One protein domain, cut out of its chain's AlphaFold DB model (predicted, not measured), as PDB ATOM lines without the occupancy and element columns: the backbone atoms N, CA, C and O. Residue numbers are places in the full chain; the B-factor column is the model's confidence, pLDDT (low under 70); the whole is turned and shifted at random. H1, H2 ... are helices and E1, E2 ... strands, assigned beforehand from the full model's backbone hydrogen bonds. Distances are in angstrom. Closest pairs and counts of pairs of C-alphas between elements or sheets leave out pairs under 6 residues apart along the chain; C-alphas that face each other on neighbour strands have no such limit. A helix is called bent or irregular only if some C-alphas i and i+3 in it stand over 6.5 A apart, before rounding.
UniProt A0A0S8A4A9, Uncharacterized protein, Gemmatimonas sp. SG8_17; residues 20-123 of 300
ATOM      1  N   PRO A  20     203.466 184.107 254.634       92.81
ATOM      2  CA  PRO A  20     203.011 183.944 253.249       92.81
ATOM      3  C   PRO A  20     201.483 184.035 253.106       92.81
ATOM      4  O   PRO A  20     200.976 184.215 252.002       92.81
ATOM      5  N   CYS A  21     200.752 183.936 254.218       95.38
ATOM      6  CA  CYS A  21     199.296 183.981 254.277       95.38
ATOM      7  C   CYS A  21     198.849 184.916 255.403       95.38
ATOM      8  O   CYS A  21     199.143 184.675 256.574       95.38
ATOM      9  N   GLN A  22     198.121 185.974 255.058       95.25
ATOM     10  CA  GLN A  22     197.550 186.926 256.011       95.25
ATOM     11  C   GLN A  22     196.029 186.910 255.901       95.25
ATOM     12  O   GLN A  22     195.490 187.096 254.815       95.25
ATOM     13  N   ILE A  23     195.328 186.708 257.020       95.62
ATOM     14  CA  ILE A  23     193.860 186.681 257.053       95.62
ATOM     15  C   ILE A  23     193.346 187.901 257.812       95.62
ATOM     16  O   ILE A  23     193.711 188.130 258.966       95.62
ATOM     17  N   VAL A  24     192.478 188.680 257.171       93.38
ATOM     18  CA  VAL A  24     191.891 189.911 257.715       93.38
ATOM     19  C   VAL A  24     190.369 189.829 257.628       93.38
ATOM     20  O   VAL A  24     189.827 189.205 256.724       93.38
ATOM     21  N   GLY A  25     189.654 190.448 258.571       91.62
ATOM     22  CA  GLY A  25     188.190 190.582 258.496       91.62
ATOM     23  C   GLY A  25     187.388 189.328 258.868       91.62
ATOM     24  O   GLY A  25     186.161 189.349 258.807       91.62
ATOM     25  N   ALA A  26     188.045 188.249 259.306       92.44
ATOM     26  CA  ALA A  26     187.357 187.043 259.758       92.44
ATOM     27  C   ALA A  26     186.381 187.350 260.909       92.44
ATOM     28  O   ALA A  26     186.766 187.900 261.940       92.44
ATOM     29  N   THR A  27     185.114 186.966 260.742       89.88
ATOM     30  CA  THR A  27     184.071 187.135 261.775       89.88
ATOM     31  C   THR A  27     183.916 185.904 262.673       89.88
ATOM     32  O   THR A  27     183.192 185.952 263.668       89.88
ATOM     33  N   SER A  28     184.606 184.807 262.343       95.56
ATOM     34  CA  SER A  28     184.682 183.588 263.147       95.56
ATOM     35  C   SER A  28     186.063 182.934 263.037       95.56
ATOM     36  O   SER A  28     186.710 183.015 261.990       95.56
ATOM     37  N   ASP A  29     186.486 182.237 264.096       97.00
ATOM     38  CA  ASP A  29     187.739 181.464 264.110       97.00
ATOM     39  C   ASP A  29     187.736 180.355 263.049       97.00
ATOM     40  O   ASP A  29     188.777 180.006 262.497       97.00
ATOM     41  N   GLN A  30     186.556 179.812 262.742       96.81
ATOM     42  CA  GLN A  30     186.396 178.770 261.737       96.81
ATOM     43  C   GLN A  30     186.678 179.292 260.321       96.81
ATOM     44  O   GLN A  30     187.409 178.641 259.580       96.81
ATOM     45  N   ASP A  31     186.160 180.469 259.957       96.38
ATOM     46  CA  ASP A  31     186.450 181.087 258.656       96.38
ATOM     47  C   ASP A  31     187.931 181.466 258.536       96.38
ATOM     48  O   ASP A  31     188.549 181.231 257.499       96.38
ATOM     49  N   ALA A  32     188.524 181.997 259.615       97.00
ATOM     50  CA  ALA A  32     189.957 182.284 259.654       97.00
ATOM     51  C   ALA A  32     190.793 181.015 259.428       97.00
ATOM     52  O   ALA A  32     191.757 181.032 258.663       97.00
ATOM     53  N   TRP A  33     190.403 179.909 260.070       97.81
ATOM     54  CA  TRP A  33     191.066 178.619 259.918       97.81
ATOM     55  C   TRP A  33     190.941 178.067 258.494       97.81
ATOM     56  O   TRP A  33     191.954 177.683 257.914       97.81
ATOM     57  N   PHE A  34     189.740 178.075 257.901       97.56
ATOM     58  CA  PHE A  34     189.542 177.617 256.522       97.56
ATOM     59  C   PHE A  34     190.364 178.435 255.521       97.56
ATOM     60  O   PHE A  34     191.055 177.854 254.684       97.56
ATOM     61  N   ALA A  35     190.346 179.766 255.639       96.50
ATOM     62  CA  ALA A  35     191.107 180.644 254.757       96.50
ATOM     63  C   ALA A  35     192.621 180.408 254.874       96.50
ATOM     64  O   ALA A  35     193.318 180.334 253.860       96.50
ATOM     65  N   MET A  36     193.123 180.228 256.102       97.88
ATOM     66  CA  MET A  36     194.531 179.913 256.336       97.88
ATOM     67  C   MET A  36     194.922 178.571 255.703       97.88
ATOM     68  O   MET A  36     195.898 178.511 254.964       97.88
ATOM     69  N   GLN A  37     194.139 177.508 255.930       98.19
ATOM     70  CA  GLN A  37     194.423 176.184 255.363       98.19
ATOM     71  C   GLN A  37     194.399 176.182 253.830       98.19
ATOM     72  O   GLN A  37     195.259 175.562 253.204       98.19
ATOM     73  N   ALA A  38     193.446 176.891 253.218       96.69
ATOM     74  CA  ALA A  38     193.380 177.048 251.767       96.69
ATOM     75  C   ALA A  38     194.633 177.748 251.218       96.69
ATOM     76  O   ALA A  38     195.228 177.273 250.251       96.69
ATOM     77  N   CYS A  39     195.066 178.829 251.873       97.81
ATOM     78  CA  CYS A  39     196.258 179.573 251.483       97.81
ATOM     79  C   CYS A  39     197.538 178.752 251.631       97.81
ATOM     80  O   CYS A  39     198.289 178.628 250.668       97.81
ATOM     81  N   GLU A  40     197.765 178.119 252.783       97.31
ATOM     82  CA  GLU A  40     198.934 177.260 253.002       97.31
ATOM     83  C   GLU A  40     198.988 176.107 251.987       97.31
ATOM     84  O   GLU A  40     200.050 175.786 251.451       97.31
ATOM     85  N   ALA A  41     197.841 175.501 251.665       97.88
ATOM     86  CA  ALA A  41     197.777 174.436 250.673       97.88
ATOM     87  C   ALA A  41     198.086 174.932 249.250       97.88
ATOM     88  O   ALA A  41     198.802 174.245 248.516       97.88
ATOM     89  N   ALA A  42     197.569 176.100 248.859       97.06
ATOM     90  CA  ALA A  42     197.876 176.722 247.571       97.06
ATOM     91  C   ALA A  42     199.364 177.094 247.473       97.06
ATOM     92  O   ALA A  42     200.008 176.764 246.485       97.06
ATOM     93  N   GLN A  43     199.942 177.666 248.531       97.50
ATOM     94  CA  GLN A  43     201.370 177.985 248.639       97.50
ATOM     95  C   GLN A  43     202.265 176.761 248.375       97.50
ATOM     96  O   GLN A  43     203.156 176.803 247.527       97.50
ATOM     97  N   VAL A  44     201.981 175.628 249.026       97.62
ATOM     98  CA  VAL A  44     202.737 174.377 248.818       97.62
ATOM     99  C   VAL A  44     202.631 173.879 247.370       97.62
ATOM    100  O   VAL A  44     203.621 173.436 246.789       97.62
ATOM    101  N   ARG A  45     201.440 173.945 246.767       98.19
ATOM    102  CA  ARG A  45     201.207 173.516 245.372       98.19
ATOM    103  C   ARG A  45     201.849 174.468 244.363       98.19
ATOM    104  O   ARG A  45     202.280 174.035 243.296       98.19
ATOM    105  N   PHE A  46     201.947 175.745 244.709       97.81
ATOM    106  CA  PHE A  46     202.650 176.745 243.925       97.81
ATOM    107  C   PHE A  46     204.153 176.461 243.901       97.81
ATOM    108  O   PHE A  46     204.759 176.410 242.830       97.81
ATOM    109  N   GLU A  47     204.745 176.184 245.064       97.12
ATOM    110  CA  GLU A  47     206.146 175.767 245.162       97.12
ATOM    111  C   GLU A  47     206.409 174.440 244.430       97.12
ATOM    112  O   GLU A  47     207.467 174.282 243.822       97.12
ATOM    113  N   GLU A  48     205.449 173.506 244.430       96.81
ATOM    114  CA  GLU A  48     205.517 172.268 243.638       96.81
ATOM    115  C   GLU A  48     205.662 172.567 242.136       96.81
ATOM    116  O   GLU A  48     206.514 171.964 241.482       96.81
ATOM    117  N   LEU A  49     204.865 173.504 241.603       97.88
ATOM    118  CA  LEU A  49     204.836 173.829 240.173       97.88
ATOM    119  C   LEU A  49     206.023 174.683 239.715       97.88
ATOM    120  O   LEU A  49     206.565 174.449 238.638       97.88
ATOM    121  N   PHE A  50     206.398 175.694 240.500       97.38
ATOM    122  CA  PHE A  50     207.367 176.715 240.082       97.38
ATOM    123  C   PHE A  50     208.733 176.596 240.762       97.38
ATOM    124  O   PHE A  50     209.666 177.310 240.398       97.38
ATOM    125  N   ARG A  51     208.871 175.727 241.774       96.56
ATOM    126  CA  ARG A  51     210.106 175.527 242.562       96.56
ATOM    127  C   ARG A  51     210.701 176.823 243.110       96.56
ATOM    128  O   ARG A  51     211.914 176.954 243.280       96.56
ATOM    129  N   THR A  52     209.830 177.782 243.389       94.06
ATOM    130  CA  THR A  52     210.171 179.083 243.941       94.06
ATOM    131  C   THR A  52     209.167 179.423 245.025       94.06
ATOM    132  O   THR A  52     207.985 179.109 244.885       94.06
ATOM    133  N   ALA A  53     209.652 180.041 246.102       90.81
ATOM    134  CA  ALA A  53     208.776 180.568 247.134       90.81
ATOM    135  C   ALA A  53     207.880 181.638 246.507       90.81
ATOM    136  O   ALA A  53     208.350 182.480 245.734       90.81
ATOM    137  N   SER A  54     206.596 181.587 246.827       86.69
ATOM    138  CA  SER A  54     205.671 182.610 246.371       86.69
ATOM    139  C   SER A  54     205.757 183.862 247.262       86.69
ATOM    140  O   SER A  54     206.468 183.885 248.274       86.69
ATOM    141  N   GLY A  55     205.071 184.935 246.865       88.44
ATOM    142  CA  GLY A  55     204.908 186.102 247.724       88.44
ATOM    143  C   GLY A  55     203.848 185.891 248.812       88.44
ATOM    144  O   GLY A  55     203.314 184.803 249.028       88.44
ATOM    145  N   SER A  56     203.559 186.962 249.549       91.12
ATOM    146  CA  SER A  56     202.518 186.945 250.580       91.12
ATOM    147  C   SER A  56     201.151 187.202 249.953       91.12
ATOM    148  O   SER A  56     201.014 188.101 249.124       91.12
ATOM    149  N   VAL A  57     200.136 186.442 250.360       91.50
ATOM    150  CA  VAL A  57     198.736 186.661 249.974       91.50
ATOM    151  C   VAL A  57     197.972 187.189 251.176       91.50
ATOM    152  O   VAL A  57     197.999 186.593 252.254       91.50
ATOM    153  N   THR A  58     197.257 188.297 250.984       92.25
ATOM    154  CA  THR A  58     196.318 188.809 251.987       92.25
ATOM    155  C   THR A  58     194.896 188.454 251.584       92.25
ATOM    156  O   THR A  58     194.427 188.892 250.540       92.25
ATOM    157  N   ILE A  59     194.197 187.692 252.424       91.25
ATOM    158  CA  ILE A  59     192.793 187.327 252.241       91.25
ATOM    159  C   ILE A  59     191.940 188.190 253.172       91.25
ATOM    160  O   ILE A  59     192.026 188.079 254.399       91.25
ATOM    161  N   VAL A  60     191.103 189.045 252.591       90.81
ATOM    162  CA  VAL A  60     190.139 189.879 253.308       90.81
ATOM    163  C   VAL A  60     188.776 189.203 253.263       90.81
ATOM    164  O   VAL A  60     188.095 189.188 252.238       90.81
ATOM    165  N   LEU A  61     188.362 188.657 254.400       87.56
ATOM    166  CA  LEU A  61     187.045 188.063 254.572       87.56
ATOM    167  C   LEU A  61     186.012 189.162 254.816       87.56
ATOM    168  O   LEU A  61     186.127 189.935 255.767       87.56
ATOM    169  N   SER A  62     185.000 189.243 253.955       83.94
ATOM    170  CA  SER A  62     183.978 190.293 254.021       83.94
ATOM    171  C   SER A  62     182.607 189.811 253.534       83.94
ATOM    172  O   SER A  62     182.484 188.769 252.887       83.94
ATOM    173  N   GLY A  63     181.554 190.533 253.931       69.75
ATOM    174  CA  GLY A  63     180.192 190.347 253.411       69.75
ATOM    175  C   GLY A  63     179.894 191.205 252.177       69.75
ATOM    176  O   GLY A  63     179.059 190.813 251.374       69.75
ATOM    177  N   ASP A  64     180.617 192.317 252.011       62.72
ATOM    178  CA  ASP A  64     180.524 193.230 250.870       62.72
ATOM    179  C   ASP A  64     181.877 193.271 250.152       62.72
ATOM    180  O   ASP A  64     182.902 193.582 250.762       62.72
ATOM    181  N   THR A  65     181.885 192.967 248.856       58.75
ATOM    182  CA  THR A  65     183.073 193.023 247.988       58.75
ATOM    183  C   THR A  65     183.188 194.382 247.302       58.75
ATOM    184  O   THR A  65     183.425 194.449 246.096       58.75
ATOM    185  N   ASP A  66     182.972 195.472 248.043       48.16
ATOM    186  CA  ASP A  66     183.180 196.821 247.513       48.16
ATOM    187  C   ASP A  66     184.691 197.039 247.321       48.16
ATOM    188  O   ASP A  66     185.446 197.293 248.261       48.16
ATOM    189  N   ASP A  67     185.113 196.832 246.075       53.56
ATOM    190  CA  ASP A  67     186.487 196.644 245.621       53.56
ATOM    191  C   ASP A  67     187.279 197.965 245.587       53.56
ATOM    192  O   ASP A  67     186.944 198.898 244.846       53.56
ATOM    193  N   PRO A  68     188.392 198.038 246.329       47.44
ATOM    194  CA  PRO A  68     189.604 198.504 245.683       47.44
ATOM    195  C   PRO A  68     190.712 197.465 245.844       47.44
ATOM    196  O   PRO A  68     191.302 197.354 246.920       47.44
ATOM    197  N   ARG A  69     191.022 196.764 244.745       54.16
ATOM    198  CA  ARG A  69     192.161 195.857 244.563       54.16
ATOM    199  C   ARG A  69     193.444 196.596 244.904       54.16
ATOM    200  O   ARG A  69     194.111 197.169 244.044       54.16
ATOM    201  N   ALA A  70     193.785 196.614 246.184       61.41
ATOM    202  CA  ALA A  70     195.154 196.813 246.594       61.41
ATOM    203  C   ALA A  70     195.963 195.639 246.034       61.41
ATOM    204  O   ALA A  70     195.455 194.520 245.919       61.41
ATOM    205  N   GLU A  71     197.204 195.918 245.641       66.06
ATOM    206  CA  GLU A  71     198.121 194.923 245.091       66.06
ATOM    207  C   GLU A  71     198.105 193.674 245.987       66.06
ATOM    208  O   GLU A  71     198.409 193.766 247.178       66.06
ATOM    209  N   TRP A  72     197.719 192.528 245.417       77.19
ATOM    210  CA  TRP A  72     197.796 191.210 246.063       77.19
ATOM    211  C   TRP A  72     196.798 190.912 247.193       77.19
ATOM    212  O   TRP A  72     197.017 189.991 247.988       77.19
ATOM    213  N   VAL A  73     195.693 191.656 247.256       83.62
ATOM    214  CA  VAL A  73     194.597 191.392 248.196       83.62
ATOM    215  C   VAL A  73     193.486 190.592 247.519       83.62
ATOM    216  O   VAL A  73     192.892 191.044 246.542       83.62
ATOM    217  N   LEU A  74     193.170 189.419 248.072       87.00
ATOM    218  CA  LEU A  74     192.017 188.610 247.688       87.00
ATOM    219  C   LEU A  74     190.850 188.901 248.630       87.00
ATOM    220  O   LEU A  74     190.923 188.619 249.826       87.00
ATOM    221  N   HIS A  75     189.753 189.427 248.098       86.56
ATOM    222  CA  HIS A  75     188.504 189.518 248.847       86.56
ATOM    223  C   HIS A  75     187.747 188.199 248.733       86.56
ATOM    224  O   HIS A  75     187.554 187.683 247.636       86.56
ATOM    225  N   TRP A  76     187.311 187.660 249.867       91.50
ATOM    226  CA  TRP A  76     186.576 186.402 249.907       91.50
ATOM    227  C   TRP A  76     185.380 186.482 250.850       91.50
ATOM    228  O   TRP A  76     185.365 187.238 251.826       91.50
ATOM    229  N   HIS A  77     184.357 185.688 250.560       88.81
ATOM    230  CA  HIS A  77     183.124 185.684 251.329       88.81
ATOM    231  C   HIS A  77     183.256 184.857 252.611       88.81
ATOM    232  O   HIS A  77     183.834 183.773 252.630       88.81
ATOM    233  N   THR A  78     182.666 185.352 253.700       93.56
ATOM    234  CA  THR A  78     182.526 184.570 254.944       93.56
ATOM    235  C   THR A  78     181.600 183.369 254.742       93.56
ATOM    236  O   THR A  78     180.740 183.386 253.856       93.56
ATOM    237  N   SER A  79     181.671 182.352 255.613       95.00
ATOM    238  CA  SER A  79     180.760 181.200 255.520       95.00
ATOM    239  C   SER A  79     179.289 181.618 255.579       95.00
ATOM    240  O   SER A  79     178.452 181.024 254.904       95.00
ATOM    241  N   ASN A  80     178.945 182.644 256.361       94.69
ATOM    242  CA  ASN A  80     177.572 183.144 256.442       94.69
ATOM    243  C   ASN A  80     177.095 183.755 255.120       94.69
ATOM    244  O   ASN A  80     175.955 183.509 254.720       94.69
ATOM    245  N   GLU A  81     177.961 184.497 254.430       89.50
ATOM    246  CA  GLU A  81     177.617 185.098 253.141       89.50
ATOM    247  C   GLU A  81     177.554 184.037 252.034       89.50
ATOM    248  O   GLU A  81     176.580 183.986 251.286       89.50
ATOM    249  N   LEU A  82     178.480 183.072 252.023       87.50
ATOM    250  CA  LEU A  82     178.406 181.914 251.124       87.50
ATOM    251  C   LEU A  82     177.101 181.122 251.310       87.50
ATOM    252  O   LEU A  82     176.464 180.729 250.334       87.50
ATOM    253  N   ARG A  83     176.643 180.932 252.557       93.38
ATOM    254  CA  ARG A  83     175.335 180.309 252.849       93.38
ATOM    255  C   ARG A  83     174.173 181.133 252.317       93.38
ATOM    256  O   ARG A  83     173.161 180.559 251.916       93.38
ATOM    257  N   ARG A  84     174.271 182.462 252.380       89.31
ATOM    258  CA  ARG A  84     173.254 183.365 251.841       89.31
ATOM    259  C   ARG A  84     173.194 183.239 250.321       89.31
ATOM    260  O   ARG A  84     172.098 183.018 249.813       89.31
ATOM    261  N   PHE A  85     174.327 183.277 249.622       82.69
ATOM    262  CA  PHE A  85     174.375 183.075 248.171       82.69
ATOM    263  C   PHE A  85     173.858 181.705 247.747       82.69
ATOM    264  O   PHE A  85     173.010 181.635 246.865       82.69
ATOM    265  N   ALA A  86     174.262 180.635 248.437       81.19
ATOM    266  CA  ALA A  86     173.749 179.289 248.187       81.19
ATOM    267  C   ALA A  86     172.213 179.238 248.229       81.19
ATOM    268  O   ALA A  86     171.577 178.684 247.338       81.19
ATOM    269  N   LYS A  87     171.606 179.860 249.250       86.50
ATOM    270  CA  LYS A  87     170.144 179.921 249.402       86.50
ATOM    271  C   LYS A  87     169.475 180.802 248.348       86.50
ATOM    272  O   LYS A  87     168.383 180.466 247.903       86.50
ATOM    273  N   LEU A  88     170.102 181.914 247.958       80.56
ATOM    274  CA  LEU A  88     169.616 182.762 246.863       80.56
ATOM    275  C   LEU A  88     169.658 182.019 245.521       80.56
ATOM    276  O   LEU A  88     168.744 182.175 244.721       80.56
ATOM    277  N   GLY A  89     170.650 181.149 245.325       77.88
ATOM    278  CA  GLY A  89     170.727 180.191 244.220       77.88
ATOM    279  C   GLY A  89     169.827 178.957 244.377       77.88
ATOM    280  O   GLY A  89     169.957 178.008 243.613       77.88
ATOM    281  N   GLY A  90     168.929 178.924 245.368       83.06
ATOM    282  CA  GLY A  90     167.930 177.862 245.528       83.06
ATOM    283  C   GLY A  90     168.392 176.599 246.263       83.06
ATOM    284  O   GLY A  90     167.579 175.690 246.431       83.06
ATOM    285  N   LEU A  91     169.637 176.527 246.750       83.06
ATOM    286  CA  LEU A  91     170.107 175.382 247.540       83.06
ATOM    287  C   LEU A  91     169.428 175.342 248.915       83.06
ATOM    288  O   LEU A  91     169.252 176.373 249.576       83.06
ATOM    289  N   ILE A  92     169.091 174.137 249.385       89.75
ATOM    290  CA  ILE A  92     168.381 173.938 250.656       89.75
ATOM    291  C   ILE A  92     169.028 172.868 251.539       89.75
ATOM    292  O   ILE A  92     169.624 171.900 251.077       89.75
ATOM    293  N   GLY A  93     168.880 173.027 252.858       92.94
ATOM    294  CA  GLY A  93     169.316 172.023 253.832       92.94
ATOM    295  C   GLY A  93     170.812 171.667 253.704       92.94
ATOM    296  O   GLY A  93     171.630 172.585 253.631       92.94
ATOM    297  N   PRO A  94     171.179 170.368 253.676       92.94
ATOM    298  CA  PRO A  94     172.575 169.916 253.601       92.94
ATOM    299  C   PRO A  94     173.359 170.382 252.362       92.94
ATOM    300  O   PRO A  94     174.588 170.432 252.399       92.94
ATOM    301  N   GLU A  95     172.678 170.747 251.273       84.25
ATOM    302  CA  GLU A  95     173.325 171.236 250.046       84.25
ATOM    303  C   GLU A  95     174.017 172.582 250.260       84.25
ATOM    304  O   GLU A  95     175.058 172.849 249.663       84.25
ATOM    305  N   VAL A  96     173.476 173.406 251.162       89.88
ATOM    306  CA  VAL A  96     174.072 174.687 251.550       89.88
ATOM    307  C   VAL A  96     175.409 174.460 252.260       89.88
ATOM    308  O   VAL A  96     176.381 175.147 251.966       89.88
ATOM    309  N   ASP A  97     175.473 173.494 253.180       93.50
ATOM    310  CA  ASP A  97     176.716 173.138 253.877       93.50
ATOM    311  C   ASP A  97     177.766 172.595 252.906       93.50
ATOM    312  O   ASP A  97     178.928 172.996 252.964       93.50
ATOM    313  N   ALA A  98     177.350 171.727 251.980       85.25
ATOM    314  CA  ALA A  98     178.238 171.182 250.961       85.25
ATOM    315  C   ALA A  98     178.757 172.268 250.011       85.25
ATOM    316  O   ALA A  98     179.933 172.256 249.668       85.25
ATOM    317  N   TYR A  99     177.917 173.230 249.617       87.00
ATOM    318  CA  TYR A  99     178.354 174.383 248.833       87.00
ATOM    319  C   TYR A  99     179.441 175.175 249.562       87.00
ATOM    320  O   TYR A  99     180.505 175.401 248.998       87.00
ATOM    321  N   VAL A 100     179.212 175.544 250.826       90.69
ATOM    322  CA  VAL A 100     180.186 176.310 251.620       90.69
ATOM    323  C   VAL A 100     181.503 175.551 251.754       90.69
ATOM    324  O   VAL A 100     182.562 176.141 251.576       90.69
ATOM    325  N   ALA A 101     181.446 174.243 252.023       91.19
ATOM    326  CA  ALA A 101     182.640 173.407 252.100       91.19
ATOM    327  C   ALA A 101     183.432 173.424 250.782       91.19
ATOM    328  O   ALA A 101     184.634 173.672 250.811       91.19
ATOM    329  N   ARG A 102     182.758 173.260 249.633       89.31
ATOM    330  CA  ARG A 102     183.408 173.330 248.314       89.31
ATOM    331  C   ARG A 102     184.027 174.694 248.034       89.31
ATOM    332  O   ARG A 102     185.114 174.770 247.486       89.31
ATOM    333  N   GLN A 103     183.381 175.782 248.437       92.00
ATOM    334  CA  GLN A 103     183.952 177.118 248.255       92.00
ATOM    335  C   GLN A 103     185.286 177.267 249.002       92.00
ATOM    336  O   GLN A 103     186.247 177.780 248.438       92.00
ATOM    337  N   TRP A 104     185.383 176.765 250.235       93.75
ATOM    338  CA  TRP A 104     186.632 176.801 251.002       93.75
ATOM    339  C   TRP A 104     187.691 175.808 250.512       93.75
ATOM    340  O   TRP A 104     188.875 176.136 250.513       93.75
ATOM    341  N   GLU A 105     187.289 174.594 250.136       91.25
ATOM    342  CA  GLU A 105     188.212 173.516 249.760       91.25
ATOM    343  C   GLU A 105     188.672 173.599 248.298       91.25
ATOM    344  O   GLU A 105     189.815 173.264 247.991       91.25
ATOM    345  N   GLU A 106     187.789 174.034 247.402       88.19
ATOM    346  CA  GLU A 106     187.969 173.978 245.952       88.19
ATOM    347  C   GLU A 106     188.238 175.375 245.384       88.19
ATOM    348  O   GLU A 106     189.297 175.616 244.808       88.19
ATOM    349  N   SER A 107     187.299 176.306 245.584       90.44
ATOM    350  CA  SER A 107     187.323 177.612 244.917       90.44
ATOM    351  C   SER A 107     188.341 178.576 245.522       90.44
ATOM    352  O   SER A 107     189.070 179.228 244.787       90.44
ATOM    353  N   LEU A 108     188.458 178.653 246.849       90.81
ATOM    354  CA  LEU A 108     189.403 179.587 247.459       90.81
ATOM    355  C   LEU A 108     190.869 179.284 247.076       90.81
ATOM    356  O   LEU A 108     191.562 180.216 246.674       90.81
ATOM    357  N   PRO A 109     191.377 178.033 247.137       95.75
ATOM    358  CA  PRO A 109     192.723 177.738 246.646       95.75
ATOM    359  C   PRO A 109     192.928 178.094 245.170       95.75
ATOM    360  O   PRO A 109     194.012 178.551 244.813       95.75
ATOM    361  N   HIS A 110     191.896 177.912 244.338       94.25
ATOM    362  CA  HIS A 110     191.913 178.298 242.929       94.25
ATOM    363  C   HIS A 110     192.122 179.816 242.779       94.25
ATOM    364  O   HIS A 110     193.095 180.236 242.156       94.25
ATOM    365  N   GLU A 111     191.310 180.643 243.447       90.12
ATOM    366  CA  GLU A 111     191.452 182.107 243.397       90.12
ATOM    367  C   GLU A 111     192.780 182.610 243.979       90.12
ATOM    368  O   GLU A 111     193.366 183.582 243.499       90.12
ATOM    369  N   ILE A 112     193.302 181.935 245.005       92.44
ATOM    370  CA  ILE A 112     194.643 182.225 245.528       92.44
ATOM    371  C   ILE A 112     195.700 181.964 244.446       92.44
ATOM    372  O   ILE A 112     196.646 182.739 244.326       92.44
ATOM    373  N   GLY A 113     195.529 180.924 243.625       94.50
ATOM    374  CA  GLY A 113     196.401 180.633 242.489       94.50
ATOM    375  C   GLY A 113     196.517 181.785 241.493       94.50
ATOM    376  O   GLY A 113     197.637 182.096 241.083       94.50
ATOM    377  N   HIS A 114     195.409 182.471 241.195       90.75
ATOM    378  CA  HIS A 114     195.401 183.680 240.357       90.75
ATOM    379  C   HIS A 114     196.256 184.798 240.960       90.75
ATOM    380  O   HIS A 114     197.123 185.370 240.295       90.75
ATOM    381  N   VAL A 115     196.101 185.067 242.260       90.00
ATOM    382  CA  VAL A 115     196.925 186.072 242.955       90.00
ATOM    383  C   VAL A 115     198.409 185.696 242.906       90.00
ATOM    384  O   VAL A 115     199.254 186.540 242.606       90.00
ATOM    385  N   LEU A 116     198.738 184.430 243.165       93.06
ATOM    386  CA  LEU A 116     200.117 183.942 243.209       93.06
ATOM    387  C   LEU A 116     200.814 183.976 241.843       93.06
ATOM    388  O   LEU A 116     201.963 184.420 241.749       93.06
ATOM    389  N   VAL A 117     200.151 183.523 240.773       92.88
ATOM    390  CA  VAL A 117     200.742 183.554 239.424       92.88
ATOM    391  C   VAL A 117     200.949 184.986 238.954       92.88
ATOM    392  O   VAL A 117     201.961 185.309 238.330       92.88
ATOM    393  N   TRP A 118     200.047 185.880 239.331       88.62
ATOM    394  CA  TRP A 118     200.181 187.277 238.989       88.62
ATOM    395  C   TRP A 118     201.353 187.938 239.752       88.62
ATOM    396  O   TRP A 118     202.172 188.627 239.133       88.62
ATOM    397  N   GLN A 119     201.561 187.621 241.040       89.62
ATOM    398  CA  GLN A 119     202.767 188.037 241.782       89.62
ATOM    399  C   GLN A 119     204.052 187.550 241.111       89.62
ATOM    400  O   GLN A 119     205.007 188.315 240.932       89.62
ATOM    401  N   LEU A 120     204.071 186.273 240.715       92.06
ATOM    402  CA  LEU A 120     205.221 185.643 240.071       92.06
ATOM    403  C   LEU A 120     205.644 186.384 238.809       92.06
ATOM    404  O   LEU A 120     206.842 186.526 238.544       92.06
ATOM    405  N   LEU A 121     204.672 186.826 238.020       89.94
ATOM    406  CA  LEU A 121     204.922 187.511 236.761       89.94
ATOM    407  C   LEU A 121     205.211 189.005 236.959       89.94
ATOM    408  O   LEU A 121     205.699 189.645 236.032       89.94
ATOM    409  N   SER A 122     205.026 189.523 238.182       75.38
ATOM    410  CA  SER A 122     205.375 190.889 238.603       75.38
ATOM    411  C   SER A 122     204.819 191.965 237.668       75.38
ATOM    412  O   SER A 122     205.421 193.025 237.484       75.38
ATOM    413  N   THR A 123     203.675 191.690 237.047       65.38
ATOM    414  CA  THR A 123     202.993 192.648 236.186       65.38
ATOM    415  C   THR A 123     202.256 193.640 237.089       65.38
ATOM    416  O   THR A 123     201.461 193.216 237.930       65.38
TER     417      THR A 123
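Overview. This is residues 20 to 123 of the 300 residues of an uncharacterized protein of Gemmatimonas sp. SG8_17 (UniProt A0A0S8A4A9). A small slab of three parallel strands, in order E1 E2 E3, has H1 and H3b crossed over one face in two layers, sheet and helices. H3a runs out beyond the sheet to pack on short H2. The 104 printed residues, with E1 H1 E2 E3 H2 H3, are mostly helix and compact: radius of gyration of the C-alphas 14.1 A, spans 43 by 28 by 24 A.

Arrangement. Start at E2, residues 57 to 62, the inner strand. Beside it find E1, residues 21 to 24, with N 22 and O 57 at 2.9 A, and E3, residues 73 to 77, with N 60 and O 74 at 2.8 A, both within hydrogen-bond range. H1, residues 29 to 50, has a height over the sheet of 8.5 A; E1, H1, E2 form a strand-helix-strand unit, parallel neighbour strands with a helix between, its crossover left-handed. H3, residues 94 to 121, was assigned as one helix by its hydrogen bonds but is bent, C-alphas 105 and 108 being 6.6 A apart: arm H3a ends at 105, H3b begins at 108. H3b, on the same face as H1, touches it at a steep tilt of 45 degrees, closest C-alphas Ala 38 and Pro 109, 5.2 A. H2, residues 79 to 88, touches H3a, closest C-alphas Ala 86 and Val 96, 5.7 A. In H1, H2, H3a and H3b every O i to N i+4 pair is within hydrogen-bond range.

Along the chain. Find C-alpha 21 at (199.296, 183.981, 254.277), where E1 begins. H1 runs 31.4 A from C-alpha 29; H3b runs 20.4 A to C-alpha 121 at (204.922, 187.511, 236.761).

Size, cuts and confidence. The C-alphas farthest apart, Gly 93 and Ser 122, are 43.5 A apart. The printed part has no cut and no long link; pLDDT is under 70 at residues 63 to 71 and 123.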